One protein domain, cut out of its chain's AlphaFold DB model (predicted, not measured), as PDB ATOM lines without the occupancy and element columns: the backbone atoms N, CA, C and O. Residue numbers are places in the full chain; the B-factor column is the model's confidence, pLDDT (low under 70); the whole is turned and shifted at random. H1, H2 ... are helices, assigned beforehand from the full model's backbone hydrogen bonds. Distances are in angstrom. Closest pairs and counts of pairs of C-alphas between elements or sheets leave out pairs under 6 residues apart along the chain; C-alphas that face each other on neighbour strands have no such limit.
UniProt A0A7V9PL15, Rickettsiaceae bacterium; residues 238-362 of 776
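This is residues 238 to 362 of the 776 residues of a protein of Rickettsiaceae bacterium (UniProt A0A7V9PL15). What shape do the atoms make? One long helix, H4, is the shaft, with three shorter helices gathered round each end: H1, H2 and H3 by its first part, and H5, H6 and H7 by its last. H5 folds back along H4, while H6 and H7 form a helical hairpin beside that same end. What is it built of, and how large? The printed part has 125 residues with seven named helices, H1 to H7 in order, and no named strand: the class is all helix. It is only just extended, close to loose, with a radius of gyration of the C-alphas of 21.2 A and spans of 66 by 25 by 20 A.

How does the printed part begin? H1, residues 238 to 252, and H2, residues 259 to 267, form a hairpin at a steep tilt of 41 degrees, opposite ways; H1 touches H2 with residues 248 to 252 alone, and the closest C-alphas, of Tyr 252 and Ala 260, are 7.0 A apart. H3, residues 272 to 275, touches H2, closest at the C-alphas of Ile 262 and Leu 275, 6.1 A apart. What does the hub touch? H4, residues 280 to 315, touches H1 with residues 288 to 292 alone, closest at the C-alphas of Asn 238 and Ala 292, 6.8 A apart, and H3 with residues 283 to 287 alone, closest at those of Val 274 and Gln 283, 6.0 A apart. With residues 307 to 315 alone it touches H5, residues 324 to 333, in a hairpin at a shallow tilt of 13 degrees, opposite ways; the closest C-alphas, of Ala 314 and Leu 327, are 5.3 A apart. What follows H5? H6, residues 335 to 343, is close to H4 but not clearly touching, about perpendicular at 75 degrees, with the C-alphas of Asp 304 and His 337 closest at 6.2 A. H6 and H7, residues 356 to 362, form a hairpin and only just touch, with 3 pairs of C-alphas within 8 A, closest at those of Leu 342 and Leu 359, 6.7 A apart. What do the backbones show? Every O i to N i+4 pair is within hydrogen-bond range in H1, H2, H5, H6 and H7, and 30 of 32 are in H4; H3 is too short for such a pair.

Where do the ends lie? H1 begins at C-alpha 238, (150.974, 206.428, 205.622), and H7 ends at C-alpha 362, (154.210, 209.451, 240.175). How long are the helices? H4 measures 52.5 A from first to last C-alpha, H1 20.4 A, H5 14.3 A, H6 12.5 A, H2 12.1 A, H7 10.0 A and H3 4.7 A.

How far does it reach? The C-alphas of Glu 255 and Gln 320, the two farthest apart, are 66.6 A apart. Is it unbroken and confident? The printed part has no cut, and the link from H6 to H7, residues 344 to 355, is long. The mean pLDDT of the printed part is 91.2, with residues 318 to 320 under 70.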
ATOM      1  N   ASN A 238     151.955 206.884 206.613       95.00
ATOM      2  CA  ASN A 238     150.974 206.428 205.622       95.00
ATOM      3  C   ASN A 238     151.426 206.685 204.175       95.00
ATOM      4  O   ASN A 238     151.402 205.735 203.395       95.00
ATOM      5  N   PRO A 239     151.931 207.878 203.791       97.12
ATOM      6  CA  PRO A 239     152.363 208.115 202.414       97.12
ATOM      7  C   PRO A 239     153.462 207.148 201.951       97.12
ATOM      8  O   PRO A 239     153.447 206.680 200.809       97.12
ATOM      9  N   ARG A 240     154.408 206.817 202.841       97.00
ATOM     10  CA  ARG A 240     155.494 205.880 202.538       97.00
ATOM     11  C   ARG A 240     154.988 204.440 202.456       97.00
ATOM     12  O   ARG A 240     155.390 203.728 201.537       97.00
ATOM     13  N   ILE A 241     154.097 204.036 203.365       98.12
ATOM     14  CA  ILE A 241     153.461 202.711 203.357       98.12
ATOM     15  C   ILE A 241     152.667 202.513 202.065       98.12
ATOM     16  O   ILE A 241     152.864 201.502 201.400       98.12
ATOM     17  N   GLU A 242     151.838 203.481 201.663       97.62
ATOM     18  CA  GLU A 242     151.066 203.424 200.411       97.62
ATOM     19  C   GLU A 242     151.974 203.239 199.194       97.62
ATOM     20  O   GLU A 242     151.771 202.343 198.374       97.62
ATOM     21  N   LYS A 243     153.022 204.064 199.090       97.56
ATOM     22  CA  LYS A 243     153.973 203.992 197.976       97.56
ATOM     23  C   LYS A 243     154.678 202.635 197.924       97.56
ATOM     24  O   LYS A 243     154.746 202.023 196.860       97.56
ATOM     25  N   ALA A 244     155.193 202.160 199.058       98.00
ATOM     26  CA  ALA A 244     155.873 200.872 199.140       98.00
ATOM     27  C   ALA A 244     154.919 199.706 198.835       98.00
ATOM     28  O   ALA A 244     155.292 198.780 198.119       98.00
ATOM     29  N   TRP A 245     153.679 199.773 199.324       98.38
ATOM     30  CA  TRP A 245     152.655 198.762 199.080       98.38
ATOM     31  C   TRP A 245     152.297 198.640 197.596       98.38
ATOM     32  O   TRP A 245     152.230 197.531 197.069       98.38
ATOM     33  N   ASN A 246     152.151 199.765 196.893       97.81
ATOM     34  CA  ASN A 246     151.890 199.759 195.453       97.81
ATOM     35  C   ASN A 246     153.043 199.130 194.656       97.81
ATOM     36  O   ASN A 246     152.798 198.352 193.734       97.81
ATOM     37  N   GLU A 247     154.296 199.399 195.037       97.94
ATOM     38  CA  GLU A 247     155.454 198.734 194.427       97.94
ATOM     39  C   GLU A 247     155.500 197.232 194.744       97.94
ATOM     40  O   GLU A 247     155.857 196.436 193.877       97.94
ATOM     41  N   ILE A 248     155.085 196.813 195.944       98.12
ATOM     42  CA  ILE A 248     154.943 195.387 196.281       98.12
ATOM     43  C   ILE A 248     153.900 194.729 195.377       98.12
ATOM     44  O   ILE A 248     154.214 193.715 194.760       98.12
ATOM     45  N   ILE A 249     152.698 195.305 195.243       96.94
ATOM     46  CA  ILE A 249     151.639 194.757 194.377       96.94
ATOM     47  C   ILE A 249     152.142 194.636 192.938       96.94
ATOM     48  O   ILE A 249     152.059 193.565 192.345       96.94
ATOM     49  N   LYS A 250     152.735 195.704 192.393       96.06
ATOM     50  CA  LYS A 250     153.269 195.734 191.022       96.06
ATOM     51  C   LYS A 250     154.252 194.592 190.734       96.06
ATOM     52  O   LYS A 250     154.319 194.092 189.609       96.06
ATOM     53  N   ASN A 251     155.037 194.191 191.731       95.62
ATOM     54  CA  ASN A 251     156.062 193.171 191.552       95.62
ATOM     55  C   ASN A 251     155.569 191.759 191.899       95.62
ATOM     56  O   ASN A 251     155.776 190.846 191.101       95.62
ATOM     57  N   TYR A 252     154.856 191.600 193.015       95.75
ATOM     58  CA  TYR A 252     154.471 190.302 193.573       95.75
ATOM     59  C   TYR A 252     153.054 189.838 193.216       95.75
ATOM     60  O   TYR A 252     152.793 188.648 193.351       95.75
ATOM     61  N   ASP A 253     152.134 190.697 192.756       94.00
ATOM     62  CA  ASP A 253     150.796 190.247 192.327       94.00
ATOM     63  C   ASP A 253     150.847 189.580 190.948       94.00
ATOM     64  O   ASP A 253     150.453 190.126 189.919       94.00
ATOM     65  N   ASN A 254     151.390 188.371 190.933       90.75
ATOM     66  CA  ASN A 254     151.431 187.486 189.784       90.75
ATOM     67  C   ASN A 254     151.103 186.052 190.223       90.75
ATOM     68  O   ASN A 254     151.090 185.732 191.414       90.75
ATOM     69  N   GLU A 255     150.804 185.178 189.265       86.94
ATOM     70  CA  GLU A 255     150.350 183.809 189.544       86.94
ATOM     71  C   GLU A 255     151.324 183.026 190.439       86.94
ATOM     72  O   GLU A 255     150.889 182.288 191.319       86.94
ATOM     73  N   GLN A 256     152.630 183.256 190.288       88.38
ATOM     74  CA  GLN A 256     153.675 182.505 190.985       88.38
ATOM     75  C   GLN A 256     154.036 183.085 192.360       88.38
ATOM     76  O   GLN A 256     154.515 182.351 193.222       88.38
ATOM     77  N   GLU A 257     153.843 184.390 192.572       94.06
ATOM     78  CA  GLU A 257     154.413 185.096 193.728       94.06
ATOM     79  C   GLU A 257     153.386 185.812 194.608       94.06
ATOM     80  O   GLU A 257     153.744 186.228 195.710       94.06
ATOM     81  N   HIS A 258     152.110 185.902 194.207       92.81
ATOM     82  CA  HIS A 258     151.093 186.613 195.001       92.81
ATOM     83  C   HIS A 258     150.927 186.024 196.408       92.81
ATOM     84  O   HIS A 258     150.605 186.749 197.351       92.81
ATOM     85  N   GLY A 259     151.217 184.728 196.578       94.31
ATOM     86  CA  GLY A 259     151.256 184.073 197.883       94.31
ATOM     87  C   GLY A 259     152.192 184.767 198.881       94.31
ATOM     88  O   GLY A 259     151.900 184.768 200.071       94.31
ATOM     89  N   ALA A 260     153.253 185.443 198.426       96.00
ATOM     90  CA  ALA A 260     154.158 186.199 199.293       96.00
ATOM     91  C   ALA A 260     153.454 187.358 200.024       96.00
ATOM     92  O   ALA A 260     153.751 187.609 201.191       96.00
ATOM     93  N   ILE A 261     152.494 188.029 199.373       97.12
ATOM     94  CA  ILE A 261     151.692 189.111 199.974       97.12
ATOM     95  C   ILE A 261     150.771 188.542 201.062       97.12
ATOM     96  O   ILE A 261     150.635 189.128 202.137       97.12
ATOM     97  N   ILE A 262     150.175 187.374 200.809       96.50
ATOM     98  CA  ILE A 262     149.277 186.699 201.759       96.50
ATOM     99  C   ILE A 262     150.054 186.190 202.973       96.50
ATOM    100  O   ILE A 262     149.662 186.435 204.112       96.50
ATOM    101  N   GLU A 263     151.192 185.534 202.739       96.06
ATOM    102  CA  GLU A 263     152.083 185.070 203.802       96.06
ATOM    103  C   GLU A 263     152.663 186.237 204.613       96.06
ATOM    104  O   GLU A 263     152.815 186.119 205.829       96.06
ATOM    105  N   PHE A 264     152.926 187.387 203.981       96.62
ATOM    106  CA  PHE A 264     153.279 188.611 204.699       96.62
ATOM    107  C   PHE A 264     152.126 189.082 205.596       96.62
ATOM    108  O   PHE A 264     152.347 189.359 206.773       96.62
ATOM    109  N   GLY A 265     150.890 189.094 205.084       96.44
ATOM    110  CA  GLY A 265     149.691 189.381 205.875       96.44
ATOM    111  C   GLY A 265     149.560 188.470 207.101       96.44
ATOM    112  O   GLY A 265     149.338 188.951 208.215       96.44
ATOM    113  N   ARG A 266     149.795 187.164 206.933       95.44
ATOM    114  CA  ARG A 266     149.830 186.204 208.049       95.44
ATOM    115  C   ARG A 266     150.938 186.518 209.048       95.44
ATOM    116  O   ARG A 266     150.697 186.506 210.252       95.44
ATOM    117  N   GLN A 267     152.136 186.833 208.559       93.19
ATOM    118  CA  GLN A 267     153.296 187.172 209.387       93.19
ATOM    119  C   GLN A 267     153.039 188.390 210.289       93.19
ATOM    120  O   GLN A 267     153.498 188.405 211.431       93.19
ATOM    121  N   ILE A 268     152.282 189.382 209.811       94.00
ATOM    122  CA  ILE A 268     151.919 190.582 210.587       94.00
ATOM    123  C   ILE A 268     150.608 190.433 211.385       94.00
ATOM    124  O   ILE A 268     150.128 191.399 211.985       94.00
ATOM    125  N   GLY A 269     150.014 189.235 211.402       94.19
ATOM    126  CA  GLY A 269     148.845 188.906 212.219       94.19
ATOM    127  C   GLY A 269     147.495 189.343 211.643       94.19
ATOM    128  O   GLY A 269     146.574 189.608 212.415       94.19
ATOM    129  N   VAL A 270     147.362 189.446 210.318       95.44
ATOM    130  CA  VAL A 270     146.048 189.584 209.664       95.44
ATOM    131  C   VAL A 270     145.248 188.292 209.866       95.44
ATOM    132  O   VAL A 270     145.807 187.198 209.811       95.44
ATOM    133  N   SER A 271     143.938 188.400 210.106       95.56
ATOM    134  CA  SER A 271     143.083 187.233 210.344       95.56
ATOM    135  C   SER A 271     142.885 186.382 209.088       95.56
ATOM    136  O   SER A 271     142.742 186.905 207.981       95.56
ATOM    137  N   ASP A 272     142.747 185.066 209.271       95.12
ATOM    138  CA  ASP A 272     142.483 184.133 208.168       95.12
ATOM    139  C   ASP A 272     141.193 184.467 207.399       95.12
ATOM    140  O   ASP A 272     141.106 184.220 206.201       95.12
ATOM    141  N   SER A 273     140.206 185.106 208.040       94.06
ATOM    142  CA  SER A 273     138.993 185.593 207.363       94.06
ATOM    143  C   SER A 273     139.279 186.609 206.254       94.06
ATOM    144  O   SER A 273     138.558 186.640 205.263       94.06
ATOM    145  N   VAL A 274     140.327 187.423 206.408       94.06
ATOM    146  CA  VAL A 274     140.791 188.375 205.394       94.06
ATOM    147  C   VAL A 274     141.737 187.675 204.420       94.06
ATOM    148  O   VAL A 274     141.609 187.835 203.209       94.06
ATOM    149  N   LEU A 275     142.661 186.854 204.929       94.69
ATOM    150  CA  LEU A 275     143.657 186.151 204.109       94.69
ATOM    151  C   LEU A 275     143.057 185.087 203.183       94.69
ATOM    152  O   LEU A 275     143.684 184.745 202.189       94.69
ATOM    153  N   ASN A 276     141.848 184.602 203.463       93.56
ATOM    154  CA  ASN A 276     141.148 183.625 202.627       93.56
ATOM    155  C   ASN A 276     140.119 184.266 201.676       93.56
ATOM    156  O   ASN A 276     139.383 183.547 200.999       93.56
ATOM    157  N   LEU A 277     140.036 185.602 201.607       90.31
ATOM    158  CA  LEU A 277     139.207 186.278 200.608       90.31
ATOM    159  C   LEU A 277     139.735 185.969 199.199       90.31
ATOM    160  O   LEU A 277     140.881 186.269 198.887       90.31
ATOM    161  N   GLY A 278     138.884 185.420 198.327       85.12
ATOM    162  CA  GLY A 278     139.241 185.183 196.919       85.12
ATOM    163  C   GLY A 278     139.336 186.463 196.075       85.12
ATOM    164  O   GLY A 278     139.910 186.451 194.990       85.12
ATOM    165  N   ASP A 279     138.783 187.575 196.570       90.56
ATOM    166  CA  ASP A 279     138.792 188.879 195.904       90.56
ATOM    167  C   ASP A 279     140.010 189.711 196.338       90.56
ATOM    168  O   ASP A 279     139.993 190.387 197.375       90.56
ATOM    169  N   LYS A 280     141.064 189.688 195.512       90.38
ATOM    170  CA  LYS A 280     142.316 190.431 195.739       90.38
ATOM    171  C   LYS A 280     142.100 191.937 195.917       90.38
ATOM    172  O   LYS A 280     142.790 192.556 196.728       90.38
ATOM    173  N   ALA A 281     141.113 192.518 195.226       90.06
ATOM    174  CA  ALA A 281     140.816 193.950 195.298       90.06
ATOM    175  C   ALA A 281     140.288 194.369 196.678       90.06
ATOM    176  O   ALA A 281     140.392 195.536 197.049       90.06
ATOM    177  N   LYS A 282     139.764 193.421 197.465       91.38
ATOM    178  CA  LYS A 282     139.376 193.631 198.868       91.38
ATOM    179  C   LYS A 282     140.428 193.135 199.849       91.38
ATOM    180  O   LYS A 282     140.592 193.730 200.911       91.38
ATOM    181  N   GLN A 283     141.123 192.056 199.507       94.81
ATOM    182  CA  GLN A 283     142.111 191.409 200.361       94.81
ATOM    183  C   GLN A 283     143.357 192.276 200.579       94.81
ATOM    184  O   GLN A 283     143.746 192.511 201.722       94.81
ATOM    185  N   PHE A 284     143.981 192.784 199.509       96.12
ATOM    186  CA  PHE A 284     145.236 193.536 199.629       96.12
ATOM    187  C   PHE A 284     145.081 194.860 200.386       96.12
ATOM    188  O   PHE A 284     145.924 195.126 201.248       96.12
ATOM    189  N   PRO A 285     144.027 195.674 200.158       96.62
ATOM    190  CA  PRO A 285     143.803 196.863 200.973       96.62
ATOM    191  C   PRO A 285     143.661 196.539 202.461       96.62
ATOM    192  O   PRO A 285     144.276 197.208 203.278       96.62
ATOM    193  N   GLN A 286     142.956 195.464 202.826       97.19
ATOM    194  CA  GLN A 286     142.786 195.093 204.235       97.19
ATOM    195  C   GLN A 286     144.095 194.646 204.906       97.19
ATOM    196  O   GLN A 286     144.308 194.952 206.080       97.19
ATOM    197  N   ILE A 287     144.995 193.969 204.180       97.56
ATOM    198  CA  ILE A 287     146.333 193.632 204.699       97.56
ATOM    199  C   ILE A 287     147.138 194.913 204.964       97.56
ATOM    200  O   ILE A 287     147.722 195.065 206.041       97.56
ATOM    201  N   LYS A 288     147.136 195.852 204.012       97.94
ATOM    202  CA  LYS A 288     147.806 197.152 204.149       97.94
ATOM    203  C   LYS A 288     147.233 197.971 205.305       97.94
ATOM    204  O   LYS A 288     147.994 198.494 206.115       97.94
ATOM    205  N   ASP A 289     145.912 198.064 205.410       96.94
ATOM    206  CA  ASP A 289     145.238 198.851 206.445       96.94
ATOM    207  C   ASP A 289     145.511 198.273 207.839       96.94
ATOM    208  O   ASP A 289     145.765 199.018 208.789       96.94
ATOM    209  N   HIS A 290     145.545 196.940 207.966       97.19
ATOM    210  CA  HIS A 290     145.993 196.277 209.191       97.19
ATOM    211  C   HIS A 290     147.450 196.619 209.513       97.19
ATOM    212  O   HIS A 290     147.746 197.002 210.646       97.19
ATOM    213  N   PHE A 291     148.352 196.550 208.531       97.94
ATOM    214  CA  PHE A 291     149.754 196.928 208.712       97.94
ATOM    215  C   PHE A 291     149.900 198.382 209.195       97.94
ATOM    216  O   PHE A 291     150.548 198.627 210.215       97.94
ATOM    217  N   ALA A 292     149.245 199.336 208.527       97.31
ATOM    218  CA  ALA A 292     149.264 200.754 208.890       97.31
ATOM    219  C   ALA A 292     148.701 200.993 210.301       97.31
ATOM    220  O   ALA A 292     149.296 201.715 211.107       97.31
ATOM    221  N   LYS A 293     147.599 200.317 210.649       97.31
ATOM    222  CA  LYS A 293     147.013 200.354 211.994       97.31
ATOM    223  C   LYS A 293     147.997 199.866 213.057       97.31
ATOM    224  O   LYS A 293     148.170 200.543 214.072       97.31
ATOM    225  N   VAL A 294     148.647 198.719 212.844       96.00
ATOM    226  CA  VAL A 294     149.627 198.178 213.799       96.00
ATOM    227  C   VAL A 294     150.845 199.099 213.898       96.00
ATOM    228  O   VAL A 294     151.311 199.356 215.004       96.00
ATOM    229  N   MET A 295     151.325 199.681 212.795       96.75
ATOM    230  CA  MET A 295     152.414 200.666 212.828       96.75
ATOM    231  C   MET A 295     152.062 201.899 213.671       96.75
ATOM    232  O   MET A 295     152.863 202.292 214.520       96.75
ATOM    233  N   LYS A 296     150.844 202.448 213.542       95.88
ATOM    234  CA  LYS A 296     150.368 203.568 214.382       95.88
ATOM    235  C   LYS A 296     150.335 203.190 215.869       95.88
ATOM    236  O   LYS A 296     150.732 203.978 216.725       95.88
ATOM    237  N   GLN A 297     149.916 201.963 216.192       95.44
ATOM    238  CA  GLN A 297     149.958 201.446 217.567       95.44
ATOM    239  C   GLN A 297     151.398 201.324 218.090       95.44
ATOM    240  O   GLN A 297     151.673 201.700 219.230       95.44
ATOM    241  N   ARG A 298     152.336 200.882 217.247       95.19
ATOM    242  CA  ARG A 298     153.758 200.790 217.605       95.19
ATOM    243  C   ARG A 298     154.405 202.163 217.797       95.19
ATOM    244  O   ARG A 298     155.191 202.314 218.727       95.19
ATOM    245  N   GLN A 299     154.028 203.174 217.014       95.81
ATOM    246  CA  GLN A 299     154.437 204.568 217.247       95.81
ATOM    247  C   GLN A 299     153.908 205.095 218.589       95.81
ATOM    248  O   GLN A 299     154.635 205.756 219.327       95.81
ATOM    249  N   GLN A 300     152.679 204.743 218.982       94.69
ATOM    250  CA  GLN A 300     152.199 205.052 220.333       94.69
ATOM    251  C   GLN A 300     153.038 204.338 221.407       94.69
ATOM    252  O   GLN A 300     153.427 204.954 222.397       94.69
ATOM    253  N   SER A 301     153.405 203.076 221.186       94.44
ATOM    254  CA  SER A 301     154.294 202.336 222.088       94.44
ATOM    255  C   SER A 301     155.710 202.948 222.177       94.44
ATOM    256  O   SER A 301     156.328 202.900 223.242       94.44
ATOM    257  N   GLN A 302     156.219 203.604 221.122       95.38
ATOM    258  CA  GLN A 302     157.454 204.403 221.201       95.38
ATOM    259  C   GLN A 302     157.303 205.591 222.160       95.38
ATOM    260  O   GLN A 302     158.187 205.812 222.991       95.38
ATOM    261  N   LYS A 303     156.173 206.314 222.112       95.12
ATOM    262  CA  LYS A 303     155.872 207.399 223.071       95.12
ATOM    263  C   LYS A 303     155.789 206.880 224.501       95.12
ATOM    264  O   LYS A 303     156.235 207.545 225.432       95.12
ATOM    265  N   ASP A 304     155.249 205.680 224.676       94.44
ATOM    266  CA  ASP A 304     155.170 205.030 225.980       94.44
ATOM    267  C   ASP A 304     156.568 204.683 226.523       94.44
ATOM    268  O   ASP A 304     156.875 204.948 227.687       94.44
ATOM    269  N   MET A 305     157.458 204.155 225.677       93.75
ATOM    270  CA  MET A 305     158.851 203.902 226.052       93.75
ATOM    271  C   MET A 305     159.620 205.199 226.346       93.75
ATOM    272  O   MET A 305     160.410 205.233 227.292       93.75
ATOM    273  N   ALA A 306     159.389 206.264 225.574       95.44
ATOM    274  CA  ALA A 306     160.007 207.571 225.794       95.44
ATOM    275  C   ALA A 306     159.610 208.147 227.158       95.44
ATOM    276  O   ALA A 306     160.476 208.517 227.950       95.44
ATOM    277  N   PHE A 307     158.313 208.105 227.479       95.00
ATOM    278  CA  PHE A 307     157.795 208.483 228.792       95.00
ATOM    279  C   PHE A 307     158.498 207.724 229.923       95.00
ATOM    280  O   PHE A 307     158.944 208.324 230.896       95.00
ATOM    281  N   GLU A 308     158.660 206.406 229.798       93.06
ATOM    282  CA  GLU A 308     159.350 205.605 230.813       93.06
ATOM    283  C   GLU A 308     160.819 206.003 231.002       93.06
ATOM    284  O   GLU A 308     161.322 206.035 232.131       93.06
ATOM    285  N   ILE A 309     161.521 206.312 229.909       93.25
ATOM    286  CA  ILE A 309     162.896 206.812 229.968       93.25
ATOM    287  C   ILE A 309     162.924 208.167 230.677       93.25
ATOM    288  O   ILE A 309     163.732 208.340 231.590       93.25
ATOM    289  N   ASP A 310     162.027 209.087 230.332       94.50
ATOM    290  CA  ASP A 310     161.968 210.422 230.930       94.50
ATOM    291  C   ASP A 310     161.636 210.370 232.420       94.50
ATOM    292  O   ASP A 310     162.323 210.997 233.221       94.50
ATOM    293  N   VAL A 311     160.665 209.542 232.821       92.75
ATOM    294  CA  VAL A 311     160.336 209.287 234.233       92.75
ATOM    295  C   VAL A 311     161.558 208.766 234.986       92.75
ATOM    296  O   VAL A 311     161.865 209.211 236.093       92.75
ATOM    297  N   LYS A 312     162.301 207.829 234.391       90.81
ATOM    298  CA  LYS A 312     163.520 207.297 235.001       90.81
ATOM    299  C   LYS A 312     164.619 208.351 235.123       90.81
ATOM    300  O   LYS A 312     165.313 208.366 236.137       90.81
ATOM    301  N   LEU A 313     164.805 209.184 234.101       91.19
ATOM    302  CA  LEU A 313     165.784 210.270 234.119       91.19
ATOM    303  C   LEU A 313     165.403 211.331 235.155       91.19
ATOM    304  O   LEU A 313     166.275 211.783 235.891       91.19
ATOM    305  N   ALA A 314     164.114 211.652 235.266       92.31
ATOM    306  CA  ALA A 314     163.578 212.576 236.255       92.31
ATOM    307  C   ALA A 314     163.768 212.069 237.689       92.31
ATOM    308  O   ALA A 314     164.064 212.854 238.578       92.31
ATOM    309  N   PHE A 315     163.664 210.760 237.940       89.69
ATOM    310  CA  PHE A 315     163.925 210.209 239.274       89.69
ATOM    311  C   PHE A 315     165.409 210.157 239.676       89.69
ATOM    312  O   PHE A 315     165.693 209.987 240.863       89.69
ATOM    313  N   GLY A 316     166.347 210.272 238.730       83.19
ATOM    314  CA  GLY A 316     167.783 210.279 239.016       83.19
ATOM    315  C   GLY A 316     168.302 209.015 239.724       83.19
ATOM    316  O   GLY A 316     167.727 207.926 239.628       83.19
ATOM    317  N   LYS A 317     169.439 209.136 240.429       74.25
ATOM    318  CA  LYS A 317     170.052 208.036 241.206       74.25
ATOM    319  C   LYS A 317     169.609 208.007 242.677       74.25
ATOM    320  O   LYS A 317     170.001 207.094 243.403       74.25
ATOM    321  N   GLY A 318     168.774 208.952 243.113       63.19
ATOM    322  CA  GLY A 318     168.289 209.071 244.489       63.19
ATOM    323  C   GLY A 318     167.327 210.249 244.670       63.19
ATOM    324  O   GLY A 318     167.098 211.015 243.742       63.19
ATOM    325  N   LYS A 319     166.760 210.415 245.877       61.19
ATOM    326  CA  LYS A 319     165.766 211.475 246.164       61.19
ATOM    327  C   LYS A 319     166.290 212.906 245.962       61.19
ATOM    328  O   LYS A 319     165.477 213.787 245.722       61.19
ATOM    329  N   GLN A 320     167.600 213.131 246.087       61.56
ATOM    330  CA  GLN A 320     168.232 214.450 245.928       61.56
ATOM    331  C   GLN A 320     168.459 214.846 244.458       61.56
ATOM    332  O   GLN A 320     168.545 216.032 244.172       61.56
ATOM    333  N   ASP A 321     168.477 213.880 243.533       72.31
ATOM    334  CA  ASP A 321     168.692 214.105 242.092       72.31
ATOM    335  C   ASP A 321     167.369 214.159 241.307       72.31
ATOM    336  O   ASP A 321     167.350 213.965 240.090       72.31
ATOM    337  N   MET A 322     166.244 214.320 242.010       86.31
ATOM    338  CA  MET A 322     164.918 214.244 241.411       86.31
ATOM    339  C   MET A 322     164.535 215.565 240.747       86.31
ATOM    340  O   MET A 322     164.435 216.596 241.407       86.31
ATOM    341  N   ASP A 323     164.263 215.510 239.450       89.25
ATOM    342  CA  ASP A 323     163.820 216.636 238.638       89.25
ATOM    343  C   ASP A 323     162.294 216.591 238.481       89.25
ATOM    344  O   ASP A 323     161.741 215.879 237.636       89.25
ATOM    345  N   MET A 324     161.604 217.324 239.354       87.31
ATOM    346  CA  MET A 324     160.139 217.349 239.390       87.31
ATOM    347  C   MET A 324     159.530 217.996 238.145       87.31
ATOM    348  O   MET A 324     158.444 217.591 237.732       87.31
ATOM    349  N   ASP A 325     160.217 218.952 237.523       86.75
ATOM    350  CA  ASP A 325     159.709 219.631 236.332       86.75
ATOM    351  C   ASP A 325     159.751 218.696 235.125       86.75
ATOM    352  O   ASP A 325     158.763 218.578 234.400       86.75
ATOM    353  N   LYS A 326     160.833 217.921 234.969       88.81
ATOM    354  CA  LYS A 326     160.886 216.852 233.959       88.81
ATOM    355  C   LYS A 326     159.845 215.766 234.199       88.81
ATOM    356  O   LYS A 326     159.254 215.279 233.239       88.81
ATOM    357  N   LEU A 327     159.605 215.390 235.458       91.12
ATOM    358  CA  LEU A 327     158.580 214.396 235.782       91.12
ATOM    359  C   LEU A 327     157.183 214.889 235.381       91.12
ATOM    360  O   LEU A 327     156.427 214.148 234.756       91.12
ATOM    361  N   ARG A 328     156.856 216.144 235.701       88.25
ATOM    362  CA  ARG A 328     155.579 216.775 235.336       88.25
ATOM    363  C   ARG A 328     155.417 216.917 233.829       88.25
ATOM    364  O   ARG A 328     154.352 216.588 233.317       88.25
ATOM    365  N   ALA A 329     156.467 217.339 233.126       85.31
ATOM    366  CA  ALA A 329     156.464 217.428 231.669       85.31
ATOM    367  C   ALA A 329     156.202 216.058 231.024       85.31
ATOM    368  O   ALA A 329     155.323 215.939 230.175       85.31
ATOM    369  N   ALA A 330     156.876 215.002 231.495       89.06
ATOM    370  CA  ALA A 330     156.632 213.643 231.015       89.06
ATOM    371  C   ALA A 330     155.173 213.207 231.251       89.06
ATOM    372  O   ALA A 330     154.540 212.651 230.354       89.06
ATOM    373  N   ILE A 331     154.613 213.478 232.438       89.19
ATOM    374  CA  ILE A 331     153.210 213.156 232.762       89.19
ATOM    375  C   ILE A 331     152.242 213.903 231.844       89.19
ATOM    376  O   ILE A 331     151.300 213.285 231.354       89.19
ATOM    377  N   ALA A 332     152.476 215.190 231.587       83.94
ATOM    378  CA  ALA A 332     151.629 215.990 230.709       83.94
ATOM    379  C   ALA A 332     151.644 215.482 229.256       83.94
ATOM    380  O   ALA A 332     150.613 215.490 228.590       83.94
ATOM    381  N   GLU A 333     152.790 214.991 228.776       84.94
ATOM    382  CA  GLU A 333     152.923 214.447 227.421       84.94
ATOM    383  C   GLU A 333     152.255 213.073 227.238       84.94
ATOM    384  O   GLU A 333     151.790 212.762 226.139       84.94
ATOM    385  N   ASN A 334     152.204 212.227 228.277       90.00
ATOM    386  CA  ASN A 334     151.598 210.892 228.183       90.00
ATOM    387  C   ASN A 334     150.884 210.440 229.480       90.00
ATOM    388  O   ASN A 334     151.280 209.453 230.116       90.00
ATOM    389  N   PRO A 335     149.782 211.110 229.875       90.50
ATOM    390  CA  PRO A 335     149.109 210.844 231.148       90.50
ATOM    391  C   PRO A 335     148.438 209.463 231.182       90.50
ATOM    392  O   PRO A 335     148.425 208.800 232.220       90.50
ATOM    393  N   LYS A 336     147.936 208.978 230.036       90.19
ATOM    394  CA  LYS A 336     147.337 207.637 229.914       90.19
ATOM    395  C   LYS A 336     148.359 206.533 230.210       90.19
ATOM    396  O   LYS A 336     148.027 205.540 230.859       90.19
ATOM    397  N   HIS A 337     149.611 206.691 229.773       92.88
ATOM    398  CA  HIS A 337     150.644 205.707 230.097       92.88
ATOM    399  C   HIS A 337     151.089 205.796 231.562       92.88
ATOM    400  O   HIS A 337     151.296 204.760 232.192       92.88
ATOM    401  N   ALA A 338     151.125 206.993 232.158       92.44
ATOM    402  CA  ALA A 338     151.347 207.141 233.599       92.44
ATOM    403  C   ALA A 338     150.330 206.321 234.422       92.44
ATOM    404  O   ALA A 338     150.721 205.572 235.323       92.44
ATOM    405  N   GLU A 339     149.041 206.377 234.063       92.69
ATOM    406  CA  GLU A 339     147.991 205.538 234.663       92.69
ATOM    407  C   GLU A 339     148.258 204.042 234.474       92.69
ATOM    408  O   GLU A 339     148.109 203.256 235.413       92.69
ATOM    409  N   ARG A 340     148.666 203.636 233.265       90.56
ATOM    410  CA  ARG A 340     148.970 202.234 232.955       90.56
ATOM    411  C   ARG A 340     150.102 201.701 233.830       90.56
ATOM    412  O   ARG A 340     149.961 200.606 234.376       90.56
ATOM    413  N   ILE A 341     151.179 202.471 234.009       90.81
ATOM    414  CA  ILE A 341     152.293 202.095 234.894       90.81
ATOM    415  C   ILE A 341     151.812 201.966 236.338       90.81
ATOM    416  O   ILE A 341     152.169 201.005 237.009       90.81
ATOM    417  N   LEU A 342     150.990 202.894 236.829       91.12
ATOM    418  CA  LEU A 342     150.483 202.840 238.204       91.12
ATOM    419  C   LEU A 342     149.554 201.639 238.434       91.12
ATOM    420  O   LEU A 342     149.633 200.995 239.479       91.12
ATOM    421  N   LYS A 343     148.723 201.294 237.442       91.31
ATOM    422  CA  LYS A 343     147.832 200.126 237.489       91.31
ATOM    423  C   LYS A 343     148.596 198.806 237.412       91.31
ATOM    424  O   LYS A 343     148.196 197.835 238.051       91.31
ATOM    425  N   ASN A 344     149.670 198.747 236.624       87.50
ATOM    426  CA  ASN A 344     150.483 197.544 236.477       87.50
ATOM    427  C   ASN A 344     151.996 197.852 236.444       87.50
ATOM    428  O   ASN A 344     152.619 197.793 235.380       87.50
ATOM    429  N   PRO A 345     152.622 198.126 237.608       83.88
ATOM    430  CA  PRO A 345     154.014 198.584 237.683       83.88
ATOM    431  C   PRO A 345     155.065 197.583 237.192       83.88
ATOM    432  O   PRO A 345     156.226 197.949 237.011       83.88
ATOM    433  N   SER A 346     154.694 196.311 237.027       78.19
ATOM    434  CA  SER A 346     155.582 195.259 236.526       78.19
ATOM    435  C   SER A 346     155.586 195.147 235.000       78.19
ATOM    436  O   SER A 346     156.478 194.489 234.463       78.19
ATOM    437  N   LYS A 347     154.635 195.785 234.303       80.75
ATOM    438  CA  LYS A 347     154.468 195.699 232.848       80.75
ATOM    439  C   LYS A 347     154.795 197.039 232.179       80.75
ATOM    440  O   LYS A 347     153.903 197.808 231.832       80.75
ATOM    441  N   THR A 348     156.090 197.303 232.020       81.75
ATOM    442  CA  THR A 348     156.644 198.503 231.371       81.75
ATOM    443  C   THR A 348     157.325 198.140 230.050       81.75
ATOM    444  O   THR A 348     157.891 197.054 229.922       81.75
ATOM    445  N   GLN A 349     157.286 199.043 229.070       81.31
ATOM    446  CA  GLN A 349     157.812 198.830 227.720       81.31
ATOM    447  C   GLN A 349     159.336 198.655 227.713       81.31
ATOM    448  O   GLN A 349     159.886 197.802 227.028       81.31
ATOM    449  N   SER A 350     160.037 199.451 228.516       75.88
ATOM    450  CA  SER A 350     161.499 199.466 228.645       75.88
ATOM    451  C   SER A 350     162.029 198.562 229.766       75.88
ATOM    452  O   SER A 350     163.242 198.512 230.013       75.88
ATOM    453  N   GLY A 351     161.138 197.869 230.486       76.62
ATOM    454  CA  GLY A 351     161.482 197.040 231.642       76.62
ATOM    455  C   GLY A 351     161.981 197.839 232.852       76.62
ATOM    456  O   GLY A 351     162.721 197.305 233.691       76.62
ATOM    457  N   ILE A 352     161.640 199.129 232.952       81.56
ATOM    458  CA  ILE A 352     161.921 199.915 234.156       81.56
ATOM    459  C   ILE A 352     161.086 199.409 235.332       81.56
ATOM    460  O   ILE A 352     159.927 199.030 235.185       81.56
ATOM    461  N   ARG A 353     161.693 199.416 236.520       84.06
ATOM    462  CA  ARG A 353     161.027 199.084 237.778       84.06
ATOM    463  C   ARG A 353     161.086 200.298 238.687       84.06
ATOM    464  O   ARG A 353     162.177 200.716 239.070       84.06
ATOM    465  N   LEU A 354     159.921 200.840 239.015       86.81
ATOM    466  CA  LEU A 354     159.781 201.915 239.988       86.81
ATOM    467  C   LEU A 354     159.564 201.309 241.376       86.81
ATOM    468  O   LEU A 354     158.786 200.370 241.546       86.81
ATOM    469  N   ASN A 355     160.264 201.826 242.382       88.69
ATOM    470  CA  ASN A 355     160.050 201.405 243.764       88.69
ATOM    471  C   ASN A 355     158.764 202.030 244.343       88.69
ATOM    472  O   ASN A 355     158.194 202.966 243.781       88.69
ATOM    473  N   LYS A 356     158.320 201.550 245.513       89.31
ATOM    474  CA  LYS A 356     157.095 202.044 246.172       89.31
ATOM    475  C   LYS A 356     157.092 203.564 246.393       89.31
ATOM    476  O   LYS A 356     156.040 204.183 246.298       89.31
ATOM    477  N   SER A 357     158.244 204.171 246.696       88.38
ATOM    478  CA  SER A 357     158.343 205.624 246.894       88.38
ATOM    479  C   SER A 357     158.178 206.383 245.580       88.38
ATOM    480  O   SER A 357     157.495 207.399 245.559       88.38
ATOM    481  N   GLN A 358     158.781 205.897 244.497       90.69
ATOM    482  CA  GLN A 358     158.670 206.493 243.164       90.69
ATOM    483  C   GLN A 358     157.241 206.389 242.628       90.69
ATOM    484  O   GLN A 358     156.710 207.373 242.130       90.69
ATOM    485  N   LEU A 359     156.582 205.239 242.812       91.75
ATOM    486  CA  LEU A 359     155.176 205.060 242.435       91.75
ATOM    487  C   LEU A 359     154.253 206.028 243.183       91.75
ATOM    488  O   LEU A 359     153.372 206.617 242.571       91.75
ATOM    489  N   LYS A 360     154.484 206.256 244.484       92.50
ATOM    490  CA  LYS A 360     153.727 207.254 245.257       92.50
ATOM    491  C   LYS A 360     153.907 208.676 244.721       92.50
ATOM    492  O   LYS A 360     152.946 209.435 244.705       92.50
ATOM    493  N   ILE A 361     155.118 209.039 244.296       92.62
ATOM    494  CA  ILE A 361     155.396 210.362 243.721       92.62
ATOM    495  C   ILE A 361     154.731 210.493 242.348       92.62
ATOM    496  O   ILE A 361     154.033 211.471 242.115       92.62
ATOM    497  N   LEU A 362     154.870 209.486 241.482       92.44
ATOM    498  CA  LEU A 362     154.210 209.451 240.175       92.44
ATOM    499  C   LEU A 362     152.683 209.556 240.308       92.44
ATOM    500  O   LEU A 362     152.071 210.336 239.589       92.44
TER     501      LEU A 362